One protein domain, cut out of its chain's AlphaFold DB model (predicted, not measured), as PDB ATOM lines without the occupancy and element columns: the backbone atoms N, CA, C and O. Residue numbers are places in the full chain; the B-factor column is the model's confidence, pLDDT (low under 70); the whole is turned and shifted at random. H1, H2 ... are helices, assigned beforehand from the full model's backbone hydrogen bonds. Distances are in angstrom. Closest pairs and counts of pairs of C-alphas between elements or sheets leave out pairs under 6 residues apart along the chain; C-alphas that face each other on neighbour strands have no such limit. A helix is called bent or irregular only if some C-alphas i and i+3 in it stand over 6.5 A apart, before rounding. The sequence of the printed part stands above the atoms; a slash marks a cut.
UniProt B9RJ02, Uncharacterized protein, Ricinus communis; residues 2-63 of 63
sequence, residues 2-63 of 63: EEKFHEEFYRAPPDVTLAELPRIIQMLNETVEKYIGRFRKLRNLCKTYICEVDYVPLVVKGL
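Overview. This is residues 2 to 63 of the 63 residues of an uncharacterized protein of Ricinus communis (UniProt B9RJ02). A free arm, residues 2 to 12 with short helix H1, sticks out from a small body in which H2 and H3 sit at a steep angle, joined to the arm by a long winding stretch. The arm adds to the length. The printed part has 62 residues and three named helices, H1, H2, H3, and no named strand: all helix. It is loose, radius of gyration of the C-alphas 14.2 A, spanning 42 by 27 by 16 A.

Arrangement. H1, residues 3 to 9, is apart from H2, residues 32 to 44, and from H3, residues 52 to 62. H2 and H3 are close but not clearly touching; their closest C-alphas, of Ile 36 and Val 59, are 7.2 A apart. They run opposite ways at a steep tilt of 48 degrees. In H1 and H2 every O i to N i+4 pair is within hydrogen-bond range; in H3, 5 of 7.

Along the chain. H1 begins at C-alpha 3 (237.421, 297.023, 245.674) and is 10.5 A long. H2 measures 18.3 A. H3, 15.0 A, ends at C-alpha 62 (266.830, 290.060, 271.053); it is only just irregular, C-alphas 54 and 57 being 6.7 A apart.

Size, cuts and confidence. The C-alphas farthest apart, of Glu 2 and Lys 61, are 43.3 A apart. The printed part has no cut. The link H1 to H2 is long, 22 residues. Residues 2 to 18 have pLDDT under 70.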
ATOM      1  N   GLU A   2     237.807 299.913 242.449       54.62
ATOM      2  CA  GLU A   2     238.837 299.928 243.508       54.62
ATOM      3  C   GLU A   2     238.762 298.748 244.501       54.62
ATOM      4  O   GLU A   2     239.795 298.325 245.009       54.62
ATOM      5  N   GLU A   3     237.583 298.151 244.730       51.75
ATOM      6  CA  GLU A   3     237.421 297.023 245.674       51.75
ATOM      7  C   GLU A   3     238.211 295.768 245.271       51.75
ATOM      8  O   GLU A   3     238.851 295.141 246.109       51.75
ATOM      9  N   LYS A   4     238.257 295.444 243.972       50.09
ATOM     10  CA  LYS A   4     239.002 294.275 243.466       50.09
ATOM     11  C   LYS A   4     240.521 294.432 243.562       50.09
ATOM     12  O   LYS A   4     241.234 293.440 243.636       50.09
ATOM     13  N   PHE A   5     241.025 295.668 243.583       54.84
ATOM     14  CA  PHE A   5     242.461 295.923 243.714       54.84
ATOM     15  C   PHE A   5     242.950 295.660 245.144       54.84
ATOM     16  O   PHE A   5     244.082 295.217 245.339       54.84
ATOM     17  N   HIS A   6     242.089 295.891 246.144       53.94
ATOM     18  CA  HIS A   6     242.380 295.513 247.523       53.94
ATOM     19  C   HIS A   6     242.474 293.990 247.667       53.94
ATOM     20  O   HIS A   6     243.432 293.511 248.249       53.94
ATOM     21  N   GLU A   7     241.572 293.200 247.088       57.81
ATOM     22  CA  GLU A   7     241.629 291.737 247.259       57.81
ATOM     23  C   GLU A   7     242.882 291.082 246.651       57.81
ATOM     24  O   GLU A   7     243.424 290.149 247.242       57.81
ATOM     25  N   GLU A   8     243.382 291.573 245.510       55.69
ATOM     26  CA  GLU A   8     244.536 290.953 244.835       55.69
ATOM     27  C   GLU A   8     245.902 291.463 245.327       55.69
ATOM     28  O   GLU A   8     246.895 290.735 245.256       55.69
ATOM     29  N   PHE A   9     245.976 292.692 245.854       57.78
ATOM     30  CA  PHE A   9     247.251 293.325 246.225       57.78
ATOM     31  C   PHE A   9     247.362 293.719 247.702       57.78
ATOM     32  O   PHE A   9     248.473 293.963 248.184       57.78
ATOM     33  N   TYR A  10     246.257 293.752 248.451       53.47
ATOM     34  CA  TYR A  10     246.295 293.986 249.891       53.47
ATOM     35  C   TYR A  10     246.676 292.687 250.600       53.47
ATOM     36  O   TYR A  10     245.839 291.887 251.019       53.47
ATOM     37  N   ARG A  11     247.979 292.480 250.800       58.00
ATOM     38  CA  ARG A  11     248.408 291.616 251.899       58.00
ATOM     39  C   ARG A  11     248.081 292.356 253.182       58.00
ATOM     40  O   ARG A  11     248.779 293.312 253.524       58.00
ATOM     41  N   ALA A  12     247.031 291.910 253.872       56.72
ATOM     42  CA  ALA A  12     246.811 292.301 255.254       56.72
ATOM     43  C   ALA A  12     248.159 292.184 255.984       56.72
ATOM     44  O   ALA A  12     248.841 291.162 255.806       56.72
ATOM     45  N   PRO A  13     248.599 293.230 256.712       58.19
ATOM     46  CA  PRO A  13     249.823 293.127 257.480       58.19
ATOM     47  C   PRO A  13     249.731 291.841 258.300       58.19
ATOM     48  O   PRO A  13     248.660 291.581 258.857       58.19
ATOM     49  N   PRO A  14     250.784 291.000 258.300       58.72
ATOM     50  CA  PRO A  14     250.733 289.732 259.008       58.72
ATOM     51  C   PRO A  14     250.256 290.017 260.426       58.72
ATOM     52  O   PRO A  14     250.690 291.010 261.012       58.72
ATOM     53  N   ASP A  15     249.339 289.198 260.941       58.50
ATOM     54  CA  ASP A  15     248.883 289.300 262.323       58.50
ATOM     55  C   ASP A  15     250.097 289.053 263.232       58.50
ATOM     56  O   ASP A  15     250.382 287.928 263.646       58.50
ATOM     57  N   VAL A  16     250.876 290.107 263.495       62.69
ATOM     58  CA  VAL A  16     251.988 290.070 264.435       62.69
ATOM     59  C   VAL A  16     251.330 289.989 265.797       62.69
ATOM     60  O   VAL A  16     250.871 290.980 266.364       62.69
ATOM     61  N   THR A  17     251.203 288.769 266.294       66.69
ATOM     62  CA  THR A  17     250.699 288.533 267.639       66.69
ATOM     63  C   THR A  17     251.803 288.818 268.653       66.69
ATOM     64  O   THR A  17     252.995 288.789 268.333       66.69
ATOM     65  N   LEU A  18     251.415 289.054 269.908       68.88
ATOM     66  CA  LEU A  18     252.353 289.230 271.021       68.88
ATOM     67  C   LEU A  18     253.372 288.074 271.114       68.88
ATOM     68  O   LEU A  18     254.503 288.279 271.540       68.88
ATOM     69  N   ALA A  19     252.976 286.869 270.686       75.75
ATOM     70  CA  ALA A  19     253.798 285.663 270.703       75.75
ATOM     71  C   ALA A  19     254.946 285.673 269.677       75.75
ATOM     72  O   ALA A  19     255.929 284.955 269.860       75.75
ATOM     73  N   GLU A  20     254.855 286.495 268.627       77.88
ATOM     74  CA  GLU A  20     255.889 286.589 267.592       77.88
ATOM     75  C   GLU A  20     256.948 287.656 267.914       77.88
ATOM     76  O   GLU A  20     258.072 287.568 267.423       77.88
ATOM     77  N   LEU A  21     256.648 288.627 268.787       81.50
ATOM     78  CA  LEU A  21     257.605 289.673 269.172       81.50
ATOM     79  C   LEU A  21     258.906 289.137 269.798       81.50
ATOM     80  O   LEU A  21     259.972 289.613 269.408       81.50
ATOM     81  N   PRO A  22     258.888 288.128 270.693       85.06
ATOM     82  CA  PRO A  22     260.111 287.554 271.257       85.06
ATOM     83  C   PRO A  22     261.009 286.854 270.230       85.06
ATOM     84  O   PRO A  22     262.164 286.569 270.531       85.06
ATOM     85  N   ARG A  23     260.490 286.538 269.036       87.38
ATOM     86  CA  ARG A  23     261.259 285.905 267.952       87.38
ATOM     87  C   ARG A  23     262.034 286.926 267.119       87.38
ATOM     88  O   ARG A  23     262.853 286.549 266.281       87.38
ATOM     89  N   ILE A  24     261.778 288.217 267.329       87.88
ATOM     90  CA  ILE A  24     262.456 289.304 266.632       87.88
ATOM     91  C   ILE A  24     263.815 289.524 267.300       87.88
ATOM     92  O   ILE A  24     263.926 290.242 268.292       87.88
ATOM     93  N   ILE A  25     264.851 288.930 266.713       92.38
ATOM     94  CA  ILE A  25     266.251 289.100 267.120       92.38
ATOM     95  C   ILE A  25     267.029 289.942 266.104       92.38
ATOM     96  O   ILE A  25     266.618 290.053 264.940       92.38
ATOM     97  N   GLN A  26     268.128 290.545 266.544       94.25
ATOM     98  CA  GLN A  26     269.068 291.292 265.728       94.25
ATOM     99  C   GLN A  26     269.741 290.341 264.736       94.25
ATOM    100  O   GLN A  26     270.185 289.247 265.082       94.25
ATOM    101  N   MET A  27     269.791 290.742 263.466       93.88
ATOM    102  CA  MET A  27     270.519 289.973 262.455       93.88
ATOM    103  C   MET A  27     272.020 290.287 262.520       93.88
ATOM    104  O   MET A  27     272.404 291.406 262.849       93.88
ATOM    105  N   LEU A  28     272.870 289.334 262.117       90.19
ATOM    106  CA  LEU A  28     274.340 289.419 262.213       90.19
ATOM    107  C   LEU A  28     274.946 290.720 261.635       90.19
ATOM    108  O   LEU A  28     275.935 291.223 262.150       90.19
ATOM    109  N   ASN A  29     274.334 291.276 260.583       93.56
ATOM    110  CA  ASN A  29     274.791 292.489 259.889       93.56
ATOM    111  C   ASN A  29     273.828 293.680 260.060       93.56
ATOM    112  O   ASN A  29     273.882 294.656 259.307       93.56
ATOM    113  N   GLU A  30     272.887 293.588 260.998       93.69
ATOM    114  CA  GLU A  30     271.931 294.649 261.299       93.69
ATOM    115  C   GLU A  30     272.484 295.523 262.424       93.69
ATOM    116  O   GLU A  30     272.967 295.022 263.435       93.69
ATOM    117  N   THR A  31     272.422 296.846 262.265       95.38
ATOM    118  CA  THR A  31     272.770 297.757 263.360       95.38
ATOM    119  C   THR A  31     271.676 297.727 264.423       95.38
ATOM    120  O   THR A  31     270.501 297.534 264.105       95.38
ATOM    121  N   VAL A  32     272.038 297.994 265.677       92.69
ATOM    122  CA  VAL A  32     271.083 298.056 266.800       92.69
ATOM    123  C   VAL A  32     269.916 299.005 266.495       92.69
ATOM    124  O   VAL A  32     268.757 298.680 266.732       92.69
ATOM    125  N   GLU A  33     270.191 300.154 265.880       93.94
ATOM    126  CA  GLU A  33     269.175 301.139 265.484       93.94
ATOM    127  C   GLU A  33     268.196 300.584 264.439       93.94
ATOM    128  O   GLU A  33     266.984 300.796 264.541       93.94
ATOM    129  N   LYS A  34     268.707 299.846 263.442       94.19
ATOM    130  CA  LYS A  34     267.877 299.198 262.415       94.19
ATOM    131  C   LYS A  34     267.017 298.097 263.025       94.19
ATOM    132  O   LYS A  34     265.822 298.044 262.724       94.19
ATOM    133  N   TYR A  35     267.589 297.304 263.928       94.44
ATOM    134  CA  TYR A  35     266.874 296.280 264.681       94.44
ATOM    135  C   TYR A  35     265.726 296.879 265.509       94.44
ATOM    136  O   TYR A  35     264.571 296.486 265.332       94.44
ATOM    137  N   ILE A  36     266.004 297.893 266.338       92.38
ATOM    138  CA  ILE A  36     264.986 298.573 267.156       92.38
ATOM    139  C   ILE A  36     263.904 299.199 266.263       92.38
ATOM    140  O   ILE A  36     262.708 299.112 266.564       92.38
ATOM    141  N   GLY A  37     264.297 299.795 265.134       92.44
ATOM    142  CA  GLY A  37     263.369 300.337 264.143       92.44
ATOM    143  C   GLY A  37     262.446 299.270 263.545       92.44
ATOM    144  O   GLY A  37     261.238 299.498 263.419       92.44
ATOM    145  N   ARG A  38     262.982 298.088 263.216       91.44
ATOM    146  CA  ARG A  38     262.216 296.937 262.715       91.44
ATOM    147  C   ARG A  38     261.281 296.374 263.782       91.44
ATOM    148  O   ARG A  38     260.107 296.154 263.485       91.44
ATOM    149  N   PHE A  39     261.759 296.220 265.016       91.12
ATOM    150  CA  PHE A  39     260.935 295.786 266.143       91.12
ATOM    151  C   PHE A  39     259.753 296.740 266.359       91.12
ATOM    152  O   PHE A  39     258.609 296.302 266.439       91.12
ATOM    153  N   ARG A  40     259.996 298.060 266.365       89.50
ATOM    154  CA  ARG A  40     258.943 299.078 266.524       89.50
ATOM    155  C   ARG A  40     257.899 299.015 265.408       89.50
ATOM    156  O   ARG A  40     256.709 299.129 265.690       89.50
ATOM    157  N   LYS A  41     258.333 298.827 264.156       88.56
ATOM    158  CA  LYS A  41     257.422 298.655 263.013       88.56
ATOM    159  C   LYS A  41     256.530 297.429 263.195       88.56
ATOM    160  O   LYS A  41     255.325 297.556 263.039       88.56
ATOM    161  N   LEU A  42     257.104 296.286 263.571       86.38
ATOM    162  CA  LEU A  42     256.355 295.044 263.794       86.38
ATOM    163  C   LEU A  42     255.403 295.153 264.991       86.38
ATOM    164  O   LEU A  42     254.253 294.745 264.890       86.38
ATOM    165  N   ARG A  43     255.831 295.799 266.080       86.12
ATOM    166  CA  ARG A  43     254.974 296.113 267.230       86.12
ATOM    167  C   ARG A  43     253.782 296.990 266.843       86.12
ATOM    168  O   ARG A  43     252.683 296.762 267.323       86.12
ATOM    169  N   ASN A  44     253.971 297.986 265.979       84.50
ATOM    170  CA  ASN A  44     252.866 298.835 265.520       84.50
ATOM    171  C   ASN A  44     251.853 298.080 264.634       84.50
ATOM    172  O   ASN A  44     250.759 298.589 264.419       84.50
ATOM    173  N   LEU A  45     252.208 296.893 264.125       83.50
ATOM    174  CA  LEU A  45     251.280 295.993 263.432       83.50
ATOM    175  C   LEU A  45     250.519 295.073 264.399       83.50
ATOM    176  O   LEU A  45     249.551 294.436 263.989       83.50
ATOM    177  N   CYS A  46     250.919 295.001 265.673       79.06
ATOM    178  CA  CYS A  46     250.154 294.283 266.682       79.06
ATOM    179  C   CYS A  46     248.813 294.988 266.911       79.06
ATOM    180  O   CYS A  46     248.762 296.181 267.203       79.06
ATOM    181  N   LYS A  47     247.714 294.228 266.842       72.31
ATOM    182  CA  LYS A  47     246.361 294.726 267.160       72.31
ATOM    183  C   LYS A  47     246.215 295.147 268.628       72.31
ATOM    184  O   LYS A  47     245.341 295.944 268.955       72.31
ATOM    185  N   THR A  48     247.061 294.610 269.505       77.81
ATOM    186  CA  THR A  48     247.063 294.898 270.939       77.81
ATOM    187  C   THR A  48     248.109 295.952 271.264       77.81
ATOM    188  O   THR A  48     249.254 295.853 270.824       77.81
ATOM    189  N   TYR A  49     247.734 296.937 272.078       79.50
ATOM    190  CA  TYR A  49     248.694 297.861 272.671       79.50
ATOM    191  C   TYR A  49     249.617 297.122 273.651       79.50
ATOM    192  O   TYR A  49     249.166 296.263 274.405       79.50
ATOM    193  N   ILE A  50     250.904 297.470 273.635       81.56
ATOM    194  CA  ILE A  50     251.938 296.866 274.481       81.56
ATOM    195  C   ILE A  50     252.730 297.997 275.125       81.56
ATOM    196  O   ILE A  50     253.317 298.823 274.415       81.56
ATOM    197  N   CYS A  51     252.753 298.034 276.454       84.88
ATOM    198  CA  CYS A  51     253.490 299.041 277.204       84.88
ATOM    199  C   CYS A  51     255.005 298.848 277.051       84.88
ATOM    200  O   CYS A  51     255.495 297.738 276.843       84.88
ATOM    201  N   GLU A  52     255.773 299.929 277.216       85.75
ATOM    202  CA  GLU A  52     257.243 299.872 277.148       85.75
ATOM    203  C   GLU A  52     257.846 298.905 278.157       85.75
ATOM    204  O   GLU A  52     258.745 298.143 277.814       85.75
ATOM    205  N   VAL A  53     257.285 298.868 279.362       87.44
ATOM    206  CA  VAL A  53     257.706 297.952 280.424       87.44
ATOM    207  C   VAL A  53     257.604 296.477 280.021       87.44
ATOM    208  O   VAL A  53     258.406 295.671 280.486       87.44
ATOM    209  N   ASP A  54     256.686 296.138 279.111       83.94
ATOM    210  CA  ASP A  54     256.443 294.761 278.680       83.94
ATOM    211  C   ASP A  54     257.307 294.373 277.474       83.94
ATOM    212  O   ASP A  54     257.756 293.229 277.375       83.94
ATOM    213  N   TYR A  55     257.571 295.305 276.545       84.06
ATOM    214  CA  TYR A  55     258.317 294.989 275.319       84.06
ATOM    215  C   TYR A  55     259.816 295.293 275.398       84.06
ATOM    216  O   TYR A  55     260.587 294.648 274.690       84.06
ATOM    217  N   VAL A  56     260.265 296.249 276.222       89.56
ATOM    218  CA  VAL A  56     261.695 296.599 276.334       89.56
ATOM    219  C   VAL A  56     262.558 295.386 276.713       89.56
ATOM    220  O   VAL A  56     263.574 295.176 276.050       89.56
ATOM    221  N   PRO A  57     262.164 294.521 277.672       91.69
ATOM    222  CA  PRO A  57     262.921 293.304 277.966       91.69
ATOM    223  C   PRO A  57     263.028 292.348 276.770       91.69
ATOM    224  O   PRO A  57     264.048 291.682 276.606       91.69
ATOM    225  N   LEU A  58     262.001 292.294 275.912       89.38
ATOM    226  CA  LEU A  58     262.007 291.470 274.699       89.38
ATOM    227  C   LEU A  58     263.001 292.008 273.670       89.38
ATOM    228  O   LEU A  58     263.747 291.230 273.084       89.38
ATOM    229  N   VAL A  59     263.038 293.334 273.495       91.25
ATOM    230  CA  VAL A  59     263.996 294.013 272.611       91.25
ATOM    231  C   VAL A  59     265.421 293.772 273.092       91.25
ATOM    232  O   VAL A  59     266.269 293.384 272.303       91.25
ATOM    233  N   VAL A  60     265.685 293.955 274.389       91.81
ATOM    234  CA  VAL A  60     267.028 293.766 274.964       91.81
ATOM    235  C   VAL A  60     267.486 292.314 274.860       91.81
ATOM    236  O   VAL A  60     268.650 292.069 274.575       91.81
ATOM    237  N   LYS A  61     266.581 291.347 275.051       92.06
ATOM    238  CA  LYS A  61     266.886 289.918 274.887       92.06
ATOM    239  C   LYS A  61     267.176 289.531 273.431       92.06
ATOM    240  O   LYS A  61     267.803 288.502 273.199       92.06
ATOM    241  N   GLY A  62     266.651 290.297 272.477       87.06
ATOM    242  CA  GLY A  62     266.830 290.060 271.053       87.06
ATOM    243  C   GLY A  62     268.013 290.795 270.427       87.06
ATOM    244  O   GLY A  62     268.260 290.549 269.252       87.06
ATOM    245  N   LEU A  63     268.715 291.667 271.160       87.75
ATOM    246  CA  LEU A  63     270.038 292.176 270.769       87.75
ATOM    247  C   LEU A  63     271.065 291.038 270.797       87.75
ATOM    248  O   LEU A  63     271.846 290.935 269.828       87.75
TER     249      LEU A  63